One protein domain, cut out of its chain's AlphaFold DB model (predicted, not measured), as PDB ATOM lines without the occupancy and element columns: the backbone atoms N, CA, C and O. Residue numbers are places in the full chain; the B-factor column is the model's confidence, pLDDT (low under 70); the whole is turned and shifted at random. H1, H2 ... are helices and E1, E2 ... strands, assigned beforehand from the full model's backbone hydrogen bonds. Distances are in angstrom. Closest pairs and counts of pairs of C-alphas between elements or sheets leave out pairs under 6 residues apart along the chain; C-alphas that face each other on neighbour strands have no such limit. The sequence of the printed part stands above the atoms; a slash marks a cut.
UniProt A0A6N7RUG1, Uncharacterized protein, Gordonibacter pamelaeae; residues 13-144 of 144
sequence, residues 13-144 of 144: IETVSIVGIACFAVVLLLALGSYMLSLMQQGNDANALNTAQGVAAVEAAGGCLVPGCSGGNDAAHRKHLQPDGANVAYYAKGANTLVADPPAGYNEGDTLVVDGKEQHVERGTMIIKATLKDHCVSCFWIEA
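What this domain is: This is residues 13 to 144 of the 144 residues of an uncharacterized protein of Gordonibacter pamelaeae (UniProt A0A6N7RUG1). One very long helix, H1, makes the length of the domain: its residues 13 to 36 stick out as a free arm, and its last part lies in a head, where a strongly twisted sheet, E2 E1 E5 E6, curls round it. A small hairpin, E3 and E4, sits at the end of the head nearer the arm, and short H2 at the far end. The 132 printed residues have two named helices and then six named strands, in antiparallel sheets; the class is mixed, helices and strands. The whole is only just extended, close to loose, with a radius of gyration of the C-alphas of 21.3 A, and spans 83 by 23 by 22 A.

How they stand to each other: H1, residues 13 to 61, is on one face of the sheet of E2, 97 to 99, E1, 87 to 92, E5, 126 to 133, and E6, 136 to 143, making two layers, helix and sheet. Its closest C-alphas to E6 are Gln 53 and Cys 139, 5.8 A. H2, residues 77 to 80, only grazes this sheet; C-alphas His 80 and Asn 87 are its closest to E1, 5.6 A. Hairpin E1 and E2 has N 90 and O 99 at 2.8 A, E1 and E5 N 130 and O 89 at 2.8 A, and hairpin E5 and E6, antiparallel at 155 degrees, N 129 and O 140 at 2.8 A. Hairpin E3, 111 to 114, and E4, 117 to 120, has N 119 and O 112 at 2.8 A. The closest C-alphas of H1 and E3 are Gln 42 and Leu 112, 6.9 A; H1 and E4 are apart. In H1 every O i to N i+4 pair is within hydrogen-bond range; H2 is too short for one.

Where its parts are: H1 runs 72.0 A from C-alpha 13 at (154.989, 188.358, 191.799). E1 is 16.4 A long, E5 and E6 22.2 A each. E6 ends with C-alpha 143 at (140.694, 195.674, 138.421).

The domain as a whole: The C-alphas of Ile 13 and Asn 73, the two farthest apart, are 83.2 A apart. The printed part has no cut; links H1 to H2 and E2 to E3 are long. No printed residue is under 70 in pLDDT.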
ATOM      1  N   ILE A  13     156.321 187.930 192.254       86.19
ATOM      2  CA  ILE A  13     154.989 188.358 191.799       86.19
ATOM      3  C   ILE A  13     155.072 189.698 191.060       86.19
ATOM      4  O   ILE A  13     154.451 189.855 190.010       86.19
ATOM      5  N   GLU A  14     155.866 190.641 191.566       86.25
ATOM      6  CA  GLU A  14     156.063 191.949 190.932       86.25
ATOM      7  C   GLU A  14     156.766 191.791 189.583       86.25
ATOM      8  O   GLU A  14     156.326 192.369 188.594       86.25
ATOM      9  N   THR A  15     157.790 190.934 189.502       87.75
ATOM     10  CA  THR A  15     158.474 190.631 188.234       87.75
ATOM     11  C   THR A  15     157.517 190.030 187.200       87.75
ATOM     12  O   THR A  15     157.463 190.512 186.071       87.75
ATOM     13  N   VAL A  16     156.724 189.021 187.575       90.56
ATOM     14  CA  VAL A  16     155.740 188.402 186.667       90.56
ATOM     15  C   VAL A  16     154.677 189.411 186.227       90.56
ATOM     16  O   VAL A  16     154.312 189.447 185.054       90.56
ATOM     17  N   SER A  17     154.217 190.271 187.139       91.50
ATOM     18  CA  SER A  17     153.199 191.284 186.835       91.50
ATOM     19  C   SER A  17     153.723 192.348 185.870       91.50
ATOM     20  O   SER A  17     153.040 192.684 184.907       91.50
ATOM     21  N   ILE A  18     154.952 192.837 186.072       94.00
ATOM     22  CA  ILE A  18     155.593 193.807 185.171       94.00
ATOM     23  C   ILE A  18     155.743 193.217 183.768       94.00
ATOM     24  O   ILE A  18     155.392 193.876 182.791       94.00
ATOM     25  N   VAL A  19     156.213 191.970 183.659       94.38
ATOM     26  CA  VAL A  19     156.339 191.287 182.363       94.38
ATOM     27  C   VAL A  19     154.972 191.130 181.697       94.38
ATOM     28  O   VAL A  19     154.835 191.443 180.518       94.38
ATOM     29  N   GLY A  20     153.944 190.722 182.446       95.56
ATOM     30  CA  GLY A  20     152.582 190.596 181.925       95.56
ATOM     31  C   GLY A  20     152.022 191.917 181.391       95.56
ATOM     32  O   GLY A  20     151.512 191.961 180.270       95.56
ATOM     33  N   ILE A  21     152.175 193.006 182.149       96.56
ATOM     34  CA  ILE A  21     151.749 194.351 181.735       96.56
ATOM     35  C   ILE A  21     152.531 194.807 180.500       96.56
ATOM     36  O   ILE A  21     151.934 195.338 179.565       96.56
ATOM     37  N   ALA A  22     153.845 194.576 180.461       96.56
ATOM     38  CA  ALA A  22     154.677 194.937 179.319       96.56
ATOM     39  C   ALA A  22     154.258 194.179 178.049       96.56
ATOM     40  O   ALA A  22     154.072 194.796 177.003       96.56
ATOM     41  N   CYS A  23     154.035 192.864 178.139       97.19
ATOM     42  CA  CYS A  23     153.538 192.066 177.018       97.19
ATOM     43  C   CYS A  23     152.167 192.557 176.538       97.19
ATOM     44  O   CYS A  23     151.966 192.727 175.336       97.19
ATOM     45  N   PHE A  24     151.245 192.835 177.463       97.25
ATOM     46  CA  PHE A  24     149.931 193.377 177.125       97.25
ATOM     47  C   PHE A  24     150.034 194.737 176.419       97.25
ATOM     48  O   PHE A  24     149.398 194.943 175.387       97.25
ATOM     49  N   ALA A  25     150.880 195.641 176.922       97.38
ATOM     50  CA  ALA A  25     151.107 196.948 176.315       97.38
ATOM     51  C   ALA A  25     151.671 196.834 174.890       97.38
ATOM     52  O   ALA A  25     151.205 197.532 173.993       97.38
ATOM     53  N   VAL A  26     152.625 195.925 174.655       97.69
ATOM     54  CA  VAL A  26     153.184 195.684 173.313       97.69
ATOM     55  C   VAL A  26     152.111 195.182 172.349       97.69
ATOM     56  O   VAL A  26     151.992 195.711 171.245       97.69
ATOM     57  N   VAL A  27     151.294 194.207 172.758       97.56
ATOM     58  CA  VAL A  27     150.193 193.695 171.921       97.56
ATOM     59  C   VAL A  27     149.200 194.806 171.586       97.56
ATOM     60  O   VAL A  27     148.795 194.944 170.431       97.56
ATOM     61  N   LEU A  28     148.849 195.636 172.568       97.38
ATOM     62  CA  LEU A  28     147.920 196.746 172.378       97.38
ATOM     63  C   LEU A  28     148.480 197.798 171.406       97.38
ATOM     64  O   LEU A  28     147.754 198.266 170.531       97.38
ATOM     65  N   LEU A  29     149.775 198.121 171.502       97.50
ATOM     66  CA  LEU A  29     150.448 199.030 170.568       97.50
ATOM     67  C   LEU A  29     150.477 198.481 169.140       97.50
ATOM     68  O   LEU A  29     150.232 199.235 168.200       97.50
ATOM     69  N   LEU A  30     150.733 197.182 168.961       97.38
ATOM     70  CA  LEU A  30     150.709 196.552 167.640       97.38
ATOM     71  C   LEU A  30     149.300 196.576 167.037       97.38
ATOM     72  O   LEU A  30     149.141 196.926 165.867       97.38
ATOM     73  N   ALA A  31     148.275 196.265 167.835       96.25
ATOM     74  CA  ALA A  31     146.883 196.292 167.389       96.25
ATOM     75  C   ALA A  31     146.451 197.704 166.963       96.25
ATOM     76  O   ALA A  31     145.932 197.880 165.860       96.25
ATOM     77  N   LEU A  32     146.733 198.722 167.788       96.44
ATOM     78  CA  LEU A  32     146.454 200.116 167.430       96.44
ATOM     79  C   LEU A  32     147.250 200.568 166.205       96.44
ATOM     80  O   LEU A  32     146.689 201.223 165.331       96.44
ATOM     81  N   GLY A  33     148.536 200.222 166.126       96.81
ATOM     82  CA  GLY A  33     149.388 200.582 164.993       96.81
ATOM     83  C   GLY A  33     148.849 200.025 163.677       96.81
ATOM     84  O   GLY A  33     148.731 200.756 162.696       96.81
ATOM     85  N   SER A  34     148.442 198.756 163.685       94.38
ATOM     86  CA  SER A  34     147.850 198.078 162.526       94.38
ATOM     87  C   SER A  34     146.528 198.727 162.112       94.38
ATOM     88  O   SER A  34     146.304 199.000 160.934       94.38
ATOM     89  N   TYR A  35     145.672 199.039 163.088       93.69
ATOM     90  CA  TYR A  35     144.394 199.704 162.845       93.69
ATOM     91  C   TYR A  35     144.570 201.108 162.247       93.69
ATOM     92  O   TYR A  35     143.954 201.436 161.234       93.69
ATOM     93  N   MET A  36     145.462 201.922 162.819       96.12
ATOM     94  CA  MET A  36     145.759 203.263 162.306       96.12
ATOM     95  C   MET A  36     146.341 203.216 160.894       96.12
ATOM     96  O   MET A  36     145.958 204.022 160.048       96.12
ATOM     97  N   LEU A  37     147.222 202.252 160.613       94.62
ATOM     98  CA  LEU A  37     147.775 202.057 159.277       94.62
ATOM     99  C   LEU A  37     146.678 201.717 158.254       94.62
ATOM    100  O   LEU A  37     146.680 202.280 157.160       94.62
ATOM    101  N   SER A  38     145.720 200.861 158.620       91.69
ATOM    102  CA  SER A  38     144.570 200.532 157.765       91.69
ATOM    103  C   SER A  38     143.713 201.763 157.462       91.69
ATOM    104  O   SER A  38     143.344 201.988 156.310       91.69
ATOM    105  N   LEU A  39     143.424 202.594 158.468       93.19
ATOM    106  CA  LEU A  39     142.664 203.833 158.270       93.19
ATOM    107  C   LEU A  39     143.394 204.814 157.346       93.19
ATOM    108  O   LEU A  39     142.772 205.436 156.487       93.19
ATOM    109  N   MET A  40     144.716 204.938 157.492       95.94
ATOM    110  CA  MET A  40     145.525 205.778 156.607       95.94
ATOM    111  C   MET A  40     145.491 205.287 155.158       95.94
ATOM    112  O   MET A  40     145.395 206.101 154.244       95.94
ATOM    113  N   GLN A  41     145.546 203.973 154.939       95.25
ATOM    114  CA  GLN A  41     145.478 203.384 153.599       95.25
ATOM    115  C   GLN A  41     144.123 203.651 152.938       95.25
ATOM    116  O   GLN A  41     144.086 204.191 151.836       95.25
ATOM    117  N   GLN A  42     143.021 203.409 153.655       92.56
ATOM    118  CA  GLN A  42     141.672 203.729 153.172       92.56
ATOM    119  C   GLN A  42     141.510 205.227 152.872       92.56
ATOM    120  O   GLN A  42     140.948 205.605 151.843       92.56
ATOM    121  N   GLY A  43     142.048 206.095 153.735       94.19
ATOM    122  CA  GLY A  43     142.058 207.540 153.514       94.19
ATOM    123  C   GLY A  43     142.852 207.948 152.269       94.19
ATOM    124  O   GLY A  43     142.395 208.790 151.498       94.19
ATOM    125  N   ASN A  44     144.008 207.325 152.033       95.25
ATOM    126  CA  ASN A  44     144.823 207.566 150.843       95.25
ATOM    127  C   ASN A  44     144.116 207.122 149.559       95.25
ATOM    128  O   ASN A  44     144.181 207.837 148.558       95.25
ATOM    129  N   ASP A  45     143.429 205.981 149.585       95.38
ATOM    130  CA  ASP A  45     142.663 205.480 148.443       95.38
ATOM    131  C   ASP A  45     141.445 206.373 148.151       95.38
ATOM    132  O   ASP A  45     141.224 206.770 147.005       95.38
ATOM    133  N   ALA A  46     140.712 206.802 149.182       94.25
ATOM    134  CA  ALA A  46     139.634 207.780 149.028       94.25
ATOM    135  C   ALA A  46     140.148 209.117 148.462       94.25
ATOM    136  O   ALA A  46     139.540 209.698 147.561       94.25
ATOM    137  N   ASN A  47     141.300 209.592 148.943       95.50
ATOM    138  CA  ASN A  47     141.933 210.797 148.419       95.50
ATOM    139  C   ASN A  47     142.371 210.635 146.953       95.50
ATOM    140  O   ASN A  47     142.201 211.562 146.160       95.50
ATOM    141  N   ALA A  48     142.889 209.465 146.568       96.38
ATOM    142  CA  ALA A  48     143.237 209.172 145.179       96.38
ATOM    143  C   ALA A  48     142.005 209.233 144.264       96.38
ATOM    144  O   ALA A  48     142.081 209.843 143.201       96.38
ATOM    145  N   LEU A  49     140.862 208.689 144.695       96.31
ATOM    146  CA  LEU A  49     139.603 208.773 143.946       96.31
ATOM    147  C   LEU A  49     139.096 210.205 143.799       96.31
ATOM    148  O   LEU A  49     138.752 210.623 142.694       96.31
ATOM    149  N   ASN A  50     139.120 210.985 144.878       96.06
ATOM    150  CA  ASN A  50     138.737 212.397 144.826       96.06
ATOM    151  C   ASN A  50     139.662 213.207 143.908       96.06
ATOM    152  O   ASN A  50     139.198 214.056 143.147       96.06
ATOM    153  N   THR A  51     140.964 212.918 143.944       97.00
ATOM    154  CA  THR A  51     141.943 213.575 143.070       97.00
ATOM    155  C   THR A  51     141.704 213.201 141.611       97.00
ATOM    156  O   THR A  51     141.645 214.090 140.764       97.00
ATOM    157  N   ALA A  52     141.481 211.917 141.314       97.50
ATOM    158  CA  ALA A  52     141.145 211.448 139.972       97.50
ATOM    159  C   ALA A  52     139.887 212.138 139.426       97.50
ATOM    160  O   ALA A  52     139.899 212.619 138.297       97.50
ATOM    161  N   GLN A  53     138.837 212.266 140.246       96.88
ATOM    162  CA  GLN A  53     137.607 212.970 139.872       96.88
ATOM    163  C   GLN A  53     137.863 214.454 139.568       96.88
ATOM    164  O   GLN A  53     137.316 214.986 138.603       96.88
ATOM    165  N   GLY A  54     138.710 215.119 140.360       96.56
ATOM    166  CA  GLY A  54     139.103 216.510 140.134       96.56
ATOM    167  C   GLY A  54     139.887 216.701 138.834       96.56
ATOM    168  O   GLY A  54     139.539 217.566 138.033       96.56
ATOM    169  N   VAL A  55     140.898 215.860 138.589       97.06
ATOM    170  CA  VAL A  55     141.674 215.875 137.335       97.06
ATOM    171  C   VAL A  55     140.757 215.599 136.145       97.06
ATOM    172  O   VAL A  55     140.763 216.353 135.177       97.06
ATOM    173  N   ALA A  56     139.897 214.584 136.238       97.19
ATOM    174  CA  ALA A  56     138.956 214.243 135.179       97.19
ATOM    175  C   ALA A  56     137.971 215.377 134.870       97.19
ATOM    176  O   ALA A  56     137.667 215.609 133.704       97.19
ATOM    177  N   ALA A  57     137.507 216.120 135.879       95.75
ATOM    178  CA  ALA A  57     136.653 217.286 135.665       95.75
ATOM    179  C   ALA A  57     137.373 218.414 134.904       95.75
ATOM    180  O   ALA A  57     136.770 219.043 134.033       95.75
ATOM    181  N   VAL A  58     138.656 218.651 135.202       94.62
ATOM    182  CA  VAL A  58     139.477 219.649 134.496       94.62
ATOM    183  C   VAL A  58     139.706 219.233 133.044       94.62
ATOM    184  O   VAL A  58     139.439 220.021 132.138       94.62
ATOM    185  N   GLU A  59     140.133 217.993 132.807       94.88
ATOM    186  CA  GLU A  59     140.406 217.497 131.451       94.88
ATOM    187  C   GLU A  59     139.124 217.409 130.606       94.88
ATOM    188  O   GLU A  59     139.097 217.803 129.438       94.88
ATOM    189  N   ALA A  60     137.999 217.011 131.210       93.31
ATOM    190  CA  ALA A  60     136.705 216.998 130.533       93.31
ATOM    191  C   ALA A  60     136.276 218.383 130.025       93.31
ATOM    192  O   ALA A  60     135.659 218.469 128.961       93.31
ATOM    193  N   ALA A  61     136.628 219.468 130.726       90.25
ATOM    194  CA  ALA A  61     136.377 220.830 130.249       90.25
ATOM    195  C   ALA A  61     137.185 221.171 128.980       90.25
ATOM    196  O   ALA A  61     136.748 221.998 128.180       90.25
ATOM    197  N   GLY A  62     138.327 220.507 128.770       87.50
ATOM    198  CA  GLY A  62     139.123 220.560 127.540       87.50
ATOM    199  C   GLY A  62     138.592 219.678 126.401       87.50
ATOM    200  O   GLY A  62     139.110 219.750 125.289       87.50
ATOM    201  N   GLY A  63     137.554 218.870 126.648       88.25
ATOM    202  CA  GLY A  63     136.887 218.032 125.646       88.25
ATOM    203  C   GLY A  63     137.395 216.589 125.552       88.25
ATOM    204  O   GLY A  63     136.836 215.803 124.787       88.25
ATOM    205  N   CYS A  64     138.423 216.211 126.316       93.00
ATOM    206  CA  CYS A  64     138.934 214.841 126.388       93.00
ATOM    207  C   CYS A  64     139.649 214.618 127.724       93.00
ATOM    208  O   CYS A  64     140.422 215.456 128.157       93.00
ATOM    209  N   LEU A  65     139.439 213.458 128.345       95.81
ATOM    210  CA  LEU A  65     140.070 213.061 129.603       95.81
ATOM    211  C   LEU A  65     141.579 212.825 129.484       95.81
ATOM    212  O   LEU A  65     142.277 212.886 130.488       95.81
ATOM    213  N   VAL A  66     142.081 212.509 128.288       94.62
ATOM    214  CA  VAL A  66     143.520 212.342 128.049       94.62
ATOM    215  C   VAL A  66     144.148 213.721 127.797       94.62
ATOM    216  O   VAL A  66     143.793 214.345 126.789       94.62
ATOM    217  N   PRO A  67     145.091 214.178 128.644       91.88
ATOM    218  CA  PRO A  67     145.690 215.503 128.533       91.88
ATOM    219  C   PRO A  67     146.335 215.753 127.171       91.88
ATOM    220  O   PRO A  67     146.958 214.873 126.574       91.88
ATOM    221  N   GLY A  68     146.203 216.985 126.679       87.62
ATOM    222  CA  GLY A  68     146.748 217.403 125.384       87.62
ATOM    223  C   GLY A  68     145.930 216.955 124.167       87.62
ATOM    224  O   GLY A  68     146.261 217.334 123.045       87.62
ATOM    225  N   CYS A  69     144.846 216.200 124.362       88.88
ATOM    226  CA  CYS A  69     143.877 215.916 123.311       88.88
ATOM    227  C   CYS A  69     142.775 216.982 123.320       88.88
ATOM    228  O   CYS A  69     142.031 217.105 124.286       88.88
ATOM    229  N   SER A  70     142.627 217.726 122.222       80.56
ATOM    230  CA  SER A  70     141.621 218.794 122.094       80.56
ATOM    231  C   SER A  70     140.182 218.295 121.882       80.56
ATOM    232  O   SER A  70     139.277 219.101 121.669       80.56
ATOM    233  N   GLY A  71     139.964 216.976 121.866       84.50
ATOM    234  CA  GLY A  71     138.659 216.374 121.600       84.50
ATOM    235  C   GLY A  71     138.173 216.518 120.150       84.50
ATOM    236  O   GLY A  71     138.943 216.760 119.216       84.50
ATOM    237  N   GLY A  72     136.860 216.358 119.961       80.56
ATOM    238  CA  GLY A  72     136.179 216.611 118.688       80.56
ATOM    239  C   GLY A  72     136.488 215.586 117.591       80.56
ATOM    240  O   GLY A  72     136.527 214.384 117.832       80.56
ATOM    241  N   ASN A  73     136.686 216.057 116.355       77.44
ATOM    242  CA  ASN A  73     136.888 215.198 115.177       77.44
ATOM    243  C   ASN A  73     138.346 214.742 114.971       77.44
ATOM    244  O   ASN A  73     138.666 214.185 113.916       77.44
ATOM    245  N   ASP A  74     139.233 214.979 115.940       78.69
ATOM    246  CA  ASP A  74     140.617 214.516 115.860       78.69
ATOM    247  C   ASP A  74     140.666 212.979 115.747       78.69
ATOM    248  O   ASP A  74     140.025 212.232 116.493       78.69
ATOM    249  N   ALA A  75     141.450 212.481 114.790       80.19
ATOM    250  CA  ALA A  75     141.663 211.056 114.608       80.19
ATOM    251  C   ALA A  75     142.327 210.403 115.832       80.19
ATOM    252  O   ALA A  75     142.072 209.223 116.080       80.19
ATOM    253  N   ALA A  76     143.140 211.147 116.590       81.38
ATOM    254  CA  ALA A  76     143.707 210.682 117.852       81.38
ATOM    255  C   ALA A  76     142.634 210.568 118.945       81.38
ATOM    256  O   ALA A  76     142.598 209.559 119.643       81.38
ATOM    257  N   HIS A  77     141.700 211.523 119.020       86.81
ATOM    258  CA  HIS A  77     140.598 211.491 119.987       86.81
ATOM    259  C   HIS A  77     139.729 210.239 119.838       86.81
ATOM    260  O   HIS A  77     139.369 209.615 120.833       86.81
ATOM    261  N   ARG A  78     139.470 209.798 118.599       86.56
ATOM    262  CA  ARG A  78     138.703 208.566 118.335       86.56
ATOM    263  C   ARG A  78     139.297 207.311 118.976       86.56
ATOM    264  O   ARG A  78     138.554 206.369 119.212       86.56
ATOM    265  N   LYS A  79     140.602 207.284 119.263       88.31
ATOM    266  CA  LYS A  79     141.249 206.154 119.954       88.31
ATOM    267  C   LYS A  79     140.946 206.125 121.451       88.31
ATOM    268  O   LYS A  79     141.103 205.084 122.070       88.31
ATOM    269  N   HIS A  80     140.524 207.252 122.017       90.75
ATOM    270  CA  HIS A  80     140.154 207.380 123.425       90.75
ATOM    271  C   HIS A  80     138.641 207.214 123.641       90.75
ATOM    272  O   HIS A  80     138.161 207.352 124.767       90.75
ATOM    273  N   LEU A  81     137.876 206.988 122.567       92.31
ATOM    274  CA  LEU A  81     136.439 206.761 122.614       92.31
ATOM    275  C   LEU A  81     136.141 205.265 122.583       92.31
ATOM    276  O   LEU A  81     136.664 204.520 121.755       92.31
ATOM    277  N   GLN A  82     135.246 204.842 123.463       91.88
ATOM    278  CA  GLN A  82     134.611 203.539 123.393       91.88
ATOM    279  C   GLN A  82     133.558 203.505 122.272       91.88
ATOM    280  O   GLN A  82     133.106 204.557 121.806       91.88
ATOM    281  N   PRO A  83     133.121 202.307 121.832       89.44
ATOM    282  CA  PRO A  83     132.107 202.167 120.784       89.44
ATOM    283  C   PRO A  83     130.779 202.876 121.082       89.44
ATOM    284  O   PRO A  83     130.051 203.229 120.159       89.44
ATOM    285  N   ASP A  84     130.460 203.085 122.360       91.06
ATOM    286  CA  ASP A  84     129.260 203.784 122.823       91.06
ATOM    287  C   ASP A  84     129.435 205.314 122.923       91.06
ATOM    288  O   ASP A  84     128.544 206.002 123.425       91.06
ATOM    289  N   GLY A  85     130.581 205.835 122.474       89.62
ATOM    290  CA  GLY A  85     130.933 207.253 122.501       89.62
ATOM    291  C   GLY A  85     131.491 207.750 123.835       89.62
ATOM    292  O   GLY A  85     131.791 208.938 123.940       89.62
ATOM    293  N   ALA A  86     131.650 206.893 124.848       93.75
ATOM    294  CA  ALA A  86     132.254 207.297 126.113       93.75
ATOM    295  C   ALA A  86     133.760 207.527 125.951       93.75
ATOM    296  O   ALA A  86     134.472 206.685 125.404       93.75
ATOM    297  N   ASN A  87     134.270 208.638 126.473       94.88
ATOM    298  CA  ASN A  87     135.703 208.857 126.568       94.88
ATOM    299  C   ASN A  87     136.223 208.268 127.882       94.88
ATOM    300  O   ASN A  87     135.686 208.577 128.947       94.88
ATOM    301  N   VAL A  88     137.241 207.411 127.809       95.38
ATOM    302  CA  VAL A  88     137.788 206.709 128.978       95.38
ATOM    303  C   VAL A  88     139.279 206.965 129.116       95.38
ATOM    304  O   VAL A  88     140.007 207.003 128.128       95.38
ATOM    305  N   ALA A  89     139.709 207.147 130.362       97.38
ATOM    306  CA  ALA A  89     141.106 207.261 130.749       97.38
ATOM    307  C   ALA A  89     141.314 206.665 132.148       97.38
ATOM    308  O   ALA A  89     140.355 206.410 132.883       97.38
ATOM    309  N   TYR A  90     142.567 206.466 132.534       97.81
ATOM    310  CA  TYR A  90     142.949 205.849 133.799       97.81
ATOM    311  C   TYR A  90     143.835 206.785 134.609       97.81
ATOM    312  O   TYR A  90     144.690 207.480 134.062       97.81
ATOM    313  N   TYR A  91     143.628 206.817 135.920       98.00
ATOM    314  CA  TYR A  91     144.386 207.689 136.806       98.00
ATOM    315  C   TYR A  91     145.771 207.120 137.115       98.00
ATOM    316  O   TYR A  91     145.911 206.061 137.725       98.00
ATOM    317  N   ALA A  92     146.805 207.869 136.742       95.94
ATOM    318  CA  ALA A  92     148.188 207.576 137.078       95.94
ATOM    319  C   ALA A  92     148.575 208.314 138.371       95.94
ATOM    320  O   ALA A  92     149.089 209.435 138.326       95.94
ATOM    321  N   LYS A  93     148.356 207.675 139.531       90.50
ATOM    322  CA  LYS A  93     148.561 208.266 140.873       90.50
ATOM    323  C   LYS A  93     149.930 208.930 141.066       90.50
ATOM    324  O   LYS A  93     149.999 209.995 141.662       90.50
ATOM    325  N   GLY A  94     151.012 208.343 140.551       89.19
ATOM    326  CA  GLY A  94     152.361 208.914 140.688       89.19
ATOM    327  C   GLY A  94     152.581 210.218 139.907       89.19
ATOM    328  O   GLY A  94     153.400 211.038 140.309       89.19
ATOM    329  N   ALA A  95     151.840 210.418 138.815       92.50
ATOM    330  CA  ALA A  95     151.943 211.593 137.950       92.50
ATOM    331  C   ALA A  95     150.777 212.584 138.133       92.50
ATOM    332  O   ALA A  95     150.794 213.646 137.517       92.50
ATOM    333  N   ASN A  96     149.779 212.251 138.965       94.19
ATOM    334  CA  ASN A  96     148.543 213.020 139.166       94.19
ATOM    335  C   ASN A  96     147.885 213.444 137.844       94.19
ATOM    336  O   ASN A  96     147.501 214.596 137.655       94.19
ATOM    337  N   THR A  97     147.788 212.501 136.910       96.44
ATOM    338  CA  THR A  97     147.272 212.751 135.564       96.44
ATOM    339  C   THR A  97     146.449 211.570 135.063       96.44
ATOM    340  O   THR A  97     146.405 210.515 135.703       96.44
ATOM    341  N   LEU A  98     145.789 211.751 133.923       97.50
ATOM    342  CA  LEU A  98     145.029 210.712 133.241       97.50
ATOM    343  C   LEU A  98     145.801 210.205 132.026       97.50
ATOM    344  O   LEU A  98     146.421 210.973 131.295       97.50
ATOM    345  N   VAL A  99     145.758 208.897 131.807       95.88
ATOM    346  CA  VAL A  99     146.426 208.219 130.693       95.88
ATOM    347  C   VAL A  99     145.429 207.371 129.912       95.88
ATOM    348  O   VAL A  99     144.427 206.915 130.461       95.88
ATOM    349  N   ALA A 100     145.679 207.186 128.615       93.88
ATOM    350  CA  ALA A 100     144.796 206.407 127.748       93.88
ATOM    351  C   ALA A 100     144.852 204.905 128.064       93.88
ATOM    352  O   ALA A 100     143.818 204.242 128.073       93.88
ATOM    353  N   ASP A 101     146.048 204.392 128.352       93.19
ATOM    354  CA  ASP A 101     146.270 202.984 128.669       93.19
ATOM    355  C   ASP A 101     146.243 202.755 130.187       93.19
ATOM    356  O   ASP A 101     146.767 203.586 130.939       93.19
ATOM    357  N   PRO A 102     145.656 201.643 130.663       92.56
ATOM    358  CA  PRO A 102     145.604 201.344 132.086       92.56
ATOM    359  C   PRO A 102     147.021 201.121 132.647       92.56
ATOM    360  O   PRO A 102     147.791 200.338 132.083       92.56
ATOM    361  N   PRO A 103     147.401 201.803 133.744       92.62
ATOM    362  CA  PRO A 103     148.638 201.504 134.452       92.62
ATOM    363  C   PRO A 103     148.502 200.203 135.258       92.62
ATOM    364  O   PRO A 103     147.406 199.678 135.438       92.62
ATOM    365  N   ALA A 104     149.615 199.717 135.810       92.88
ATOM    366  CA  ALA A 104     149.561 198.669 136.827       92.88
ATOM    367  C   ALA A 104     148.761 199.135 138.063       92.88
ATOM    368  O   ALA A 104     148.751 200.329 138.390       92.88
ATOM    369  N   GLY A 105     148.120 198.188 138.754       94.38
ATOM    370  CA  GLY A 105     147.348 198.456 139.967       94.38
ATOM    371  C   GLY A 105     148.171 199.129 141.070       94.38
ATOM    372  O   GLY A 105     149.384 198.934 141.177       94.38
ATOM    373  N   TYR A 106     147.516 199.967 141.882       94.69
ATOM    374  CA  TYR A 106     148.215 200.828 142.848       94.69
ATOM    375  C   TYR A 106     147.534 201.021 144.210       94.69
ATOM    376  O   TYR A 106     148.131 201.684 145.059       94.69
ATOM    377  N   ASN A 107     146.299 200.552 144.425       95.31
ATOM    378  CA  ASN A 107     145.572 200.770 145.688       95.31
ATOM    379  C   ASN A 107     146.420 200.411 146.915       95.31
ATOM    380  O   ASN A 107     147.178 199.441 146.891       95.31
ATOM    381  N   GLU A 108     146.292 201.204 147.977       94.12
ATOM    382  CA  GLU A 108     147.121 201.106 149.182       94.12
ATOM    383  C   GLU A 108     146.536 200.155 150.221       94.12
ATOM    384  O   GLU A 108     147.287 199.571 150.998       94.12
ATOM    385  N   GLY A 109     145.212 200.043 150.294       91.69
ATOM    386  CA  GLY A 109     144.510 199.194 151.244       91.69
ATOM    387  C   GLY A 109     143.949 197.929 150.609       91.69
ATOM    388  O   GLY A 109     143.721 197.864 149.400       91.69
ATOM    389  N   ASP A 110     143.653 196.955 151.470       93.19
ATOM    390  CA  ASP A 110     142.978 195.719 151.068       93.19
ATOM    391  C   ASP A 110     141.442 195.847 151.110       93.19
ATOM    392  O   ASP A 110     140.714 194.872 150.946       93.19
ATOM    393  N   THR A 111     140.924 197.047 151.382       91.88
ATOM    394  CA  THR A 111     139.489 197.343 151.414       91.88
ATOM    395  C   THR A 111     139.229 198.641 150.667       91.88
ATOM    396  O   THR A 111     139.789 199.677 151.028       91.88
ATOM    397  N   LEU A 112     138.345 198.601 149.668       92.50
ATOM    398  CA  LEU A 112     137.934 199.761 148.874       92.50
ATOM    399  C   LEU A 112     136.415 199.903 148.841       92.50
ATOM    400  O   LEU A 112     135.688 198.919 148.956       92.50
ATOM    401  N   VAL A 113     135.934 201.127 148.617       87.81
ATOM    402  CA  VAL A 113     134.518 201.385 148.330       87.81
ATOM    403  C   VAL A 113     134.310 201.373 146.819       87.81
ATOM    404  O   VAL A 113     134.707 202.307 146.121       87.81
ATOM    405  N   VAL A 114     133.665 200.324 146.320       86.12
ATOM    406  CA  VAL A 114     133.296 200.162 144.908       86.12
ATOM    407  C   VAL A 114     131.775 200.179 144.827       86.12
ATOM    408  O   VAL A 114     131.103 199.415 145.520       86.12
ATOM    409  N   ASP A 115     131.223 201.105 144.042       84.44
ATOM    410  CA  ASP A 115     129.774 201.326 143.915       84.44
ATOM    411  C   ASP A 115     129.055 201.514 145.263       84.44
ATOM    412  O   ASP A 115     127.972 200.985 145.516       84.44
ATOM    413  N   GLY A 116     129.694 202.260 146.170       84.75
ATOM    414  CA  GLY A 116     129.153 202.555 147.498       84.75
ATOM    415  C   GLY A 116     129.192 201.379 148.480       84.75
ATOM    416  O   GLY A 116     128.608 201.481 149.557       84.75
ATOM    417  N   LYS A 117     129.867 200.275 148.140       89.81
ATOM    418  CA  LYS A 117     130.033 199.107 149.015       89.81
ATOM    419  C   LYS A 117     131.502 198.858 149.305       89.81
ATOM    420  O   LYS A 117     132.317 198.857 148.388       89.81
ATOM    421  N   GLU A 118     131.821 198.600 150.567       91.31
ATOM    422  CA  GLU A 118     133.147 198.117 150.947       91.31
ATOM    423  C   GLU A 118     133.365 196.700 150.409       91.31
ATOM    424  O   GLU A 118     132.517 195.819 150.572       91.31
ATOM    425  N   GLN A 119     134.500 196.493 149.752       91.75
ATOM    426  CA  GLN A 119     134.916 195.217 149.185       91.75
ATOM    427  C   GLN A 119     136.377 194.956 149.528       91.75
ATOM    428  O   GLN A 119     137.192 195.880 149.523       91.75
ATOM    429  N   HIS A 120     136.694 193.693 149.812       93.81
ATOM    430  CA  HIS A 120     138.070 193.256 150.003       93.81
ATOM    431  C   HIS A 120     138.740 193.050 148.644       93.81
ATOM    432  O   HIS A 120     138.187 192.362 147.786       93.81
ATOM    433  N   VAL A 121     139.915 193.639 148.466       93.06
ATOM    434  CA  VAL A 121     140.740 193.554 147.257       93.06
ATOM    435  C   VAL A 121     142.194 193.378 147.666       93.06
ATOM    436  O   VAL A 121     142.580 193.783 148.755       93.06
ATOM    437  N   GLU A 122     143.019 192.792 146.810       94.06
ATOM    438  CA  GLU A 122     144.455 192.744 147.074       94.06
ATOM    439  C   GLU A 122     145.095 194.120 146.825       94.06
ATOM    440  O   GLU A 122     144.680 194.888 145.952       94.06
ATOM    441  N   ARG A 123     146.112 194.468 147.612       94.50
ATOM    442  CA  ARG A 123     146.883 195.696 147.403       94.50
ATOM    443  C   ARG A 123     147.551 195.702 146.025       94.50
ATOM    444  O   ARG A 123     148.187 194.726 145.636       94.50
ATOM    445  N   GLY A 124     147.496 196.838 145.333       95.31
ATOM    446  CA  GLY A 124     148.164 197.021 144.045       95.31
ATOM    447  C   GLY A 124     147.514 196.284 142.872       95.31
ATOM    448  O   GLY A 124     148.165 196.116 141.845       95.31
ATOM    449  N   THR A 125     146.255 195.853 142.986       95.81
ATOM    450  CA  THR A 125     145.518 195.191 141.892       95.81
ATOM    451  C   THR A 125     144.418 196.057 141.289       95.81
ATOM    452  O   THR A 125     143.836 195.690 140.274       95.81
ATOM    453  N   MET A 126     144.146 197.224 141.877       96.31
ATOM    454  CA  MET A 126     143.080 198.124 141.448       96.31
ATOM    455  C   MET A 126     143.638 199.446 140.914       96.31
ATOM    456  O   MET A 126     144.626 199.985 141.427       96.31
ATOM    457  N   ILE A 127     142.946 200.000 139.920       96.88
ATOM    458  CA  ILE A 127     143.167 201.335 139.349       96.88
ATOM    459  C   ILE A 127     141.857 202.122 139.312       96.88
ATOM    460  O   ILE A 127     140.774 201.562 139.472       96.88
ATOM    461  N   ILE A 128     141.937 203.431 139.071       97.75
ATOM    462  CA  ILE A 128     140.751 204.275 138.900       97.75
ATOM    463  C   ILE A 128     140.549 204.579 137.423       97.75
ATOM    464  O   ILE A 128     141.408 205.178 136.774       97.75
ATOM    465  N   LYS A 129     139.385 204.189 136.912       97.38
ATOM    466  CA  LYS A 129     138.913 204.510 135.568       97.38
ATOM    467  C   LYS A 129     138.040 205.755 135.624       97.38
ATOM    468  O   LYS A 129     137.003 205.749 136.287       97.38
ATOM    469  N   ALA A 130     138.427 206.781 134.879       97.69
ATOM    470  CA  ALA A 130     137.614 207.953 134.607       97.69
ATOM    471  C   ALA A 130     136.822 207.742 133.310       97.69
ATOM    472  O   ALA A 130     137.352 207.263 132.308       97.69
ATOM    473  N   THR A 131     135.538 208.080 133.333       97.12
ATOM    474  CA  THR A 131     134.637 208.008 132.180       97.12
ATOM    475  C   THR A 131     133.914 209.335 132.020       97.12
ATOM    476  O   THR A 131     133.302 209.829 132.969       97.12
ATOM    477  N   LEU A 132     133.977 209.889 130.811       95.75
ATOM    478  CA  LEU A 132     133.247 211.075 130.384       95.75
ATOM    479  C   LEU A 132     132.216 210.656 129.340       95.75
ATOM    480  O   LEU A 132     132.566 210.164 128.265       95.75
ATOM    481  N   LYS A 133     130.942 210.875 129.653       93.88
ATOM    482  CA  LYS A 133     129.823 210.621 128.744       93.88
ATOM    483  C   LYS A 133     128.743 211.665 128.974       93.88
ATOM    484  O   LYS A 133     128.459 211.991 130.121       93.88
ATOM    485  N   ASP A 134     128.187 212.215 127.897       89.69
ATOM    486  CA  ASP A 134     127.137 213.242 127.958       89.69
ATOM    487  C   ASP A 134     127.493 214.418 128.892       89.69
ATOM    488  O   ASP A 134     126.665 214.908 129.654       89.69
ATOM    489  N   HIS A 135     128.760 214.848 128.855       87.00
ATOM    490  CA  HIS A 135     129.337 215.892 129.720       87.00
ATOM    491  C   HIS A 135     129.360 215.583 131.229       87.00
ATOM    492  O   HIS A 135     129.687 216.455 132.032       87.00
ATOM    493  N   CYS A 136     129.086 214.340 131.624       92.62
ATOM    494  CA  CYS A 136     129.189 213.868 132.998       92.62
ATOM    495  C   CYS A 136     130.480 213.067 133.195       92.62
ATOM    496  O   CYS A 136     130.744 212.104 132.472       92.62
ATOM    497  N   VAL A 137     131.264 213.454 134.202       95.88
ATOM    498  CA  VAL A 137     132.476 212.741 134.620       95.88
ATOM    499  C   VAL A 137     132.159 211.825 135.788       95.88
ATOM    500  O   VAL A 137     131.565 212.242 136.783       95.88
ATOM    501  N   SER A 138     132.630 210.589 135.703       95.44
ATOM    502  CA  SER A 138     132.560 209.621 136.791       95.44
ATOM    503  C   SER A 138     133.866 208.843 136.900       95.44
ATOM    504  O   SER A 138     134.474 208.508 135.884       95.44
ATOM    505  N   CYS A 139     134.300 208.571 138.128       96.75
ATOM    506  CA  CYS A 139     135.491 207.786 138.417       96.75
ATOM    507  C   CYS A 139     135.123 206.588 139.282       96.75
ATOM    508  O   CYS A 139     134.418 206.734 140.281       96.75
ATOM    509  N   PHE A 140     135.634 205.415 138.916       95.31
ATOM    510  CA  PHE A 140     135.386 204.174 139.640       95.31
ATOM    511  C   PHE A 140     136.656 203.345 139.742       95.31
ATOM    512  O   PHE A 140     137.471 203.319 138.817       95.31
ATOM    513  N   TRP A 141     136.786 202.634 140.855       96.44
ATOM    514  CA  TRP A 141     137.775 201.578 141.002       96.44
ATOM    515  C   TRP A 141     137.435 200.407 140.082       96.44
ATOM    516  O   TRP A 141     136.286 199.971 140.024       96.44
ATOM    517  N   ILE A 142     138.439 199.898 139.381       95.50
ATOM    518  CA  ILE A 142     138.362 198.682 138.573       95.50
ATOM    519  C   ILE A 142     139.611 197.833 138.816       95.50
ATOM    520  O   ILE A 142     140.634 198.356 139.263       95.50
ATOM    521  N   GLU A 143     139.523 196.549 138.497       94.00
ATOM    522  CA  GLU A 143     140.694 195.674 138.421       94.00
ATOM    523  C   GLU A 143     141.636 196.160 137.305       94.00
ATOM    524  O   GLU A 143     141.165 196.641 136.266       94.00
ATOM    525  N   ALA A 144     142.941 196.117 137.578       89.75
ATOM    526  CA  ALA A 144     144.005 196.587 136.692       89.75
ATOM    527  C   ALA A 144     144.212 195.689 135.464       89.75
ATOM    528  O   ALA A 144     144.111 194.449 135.602       89.75
TER     529      ALA A 144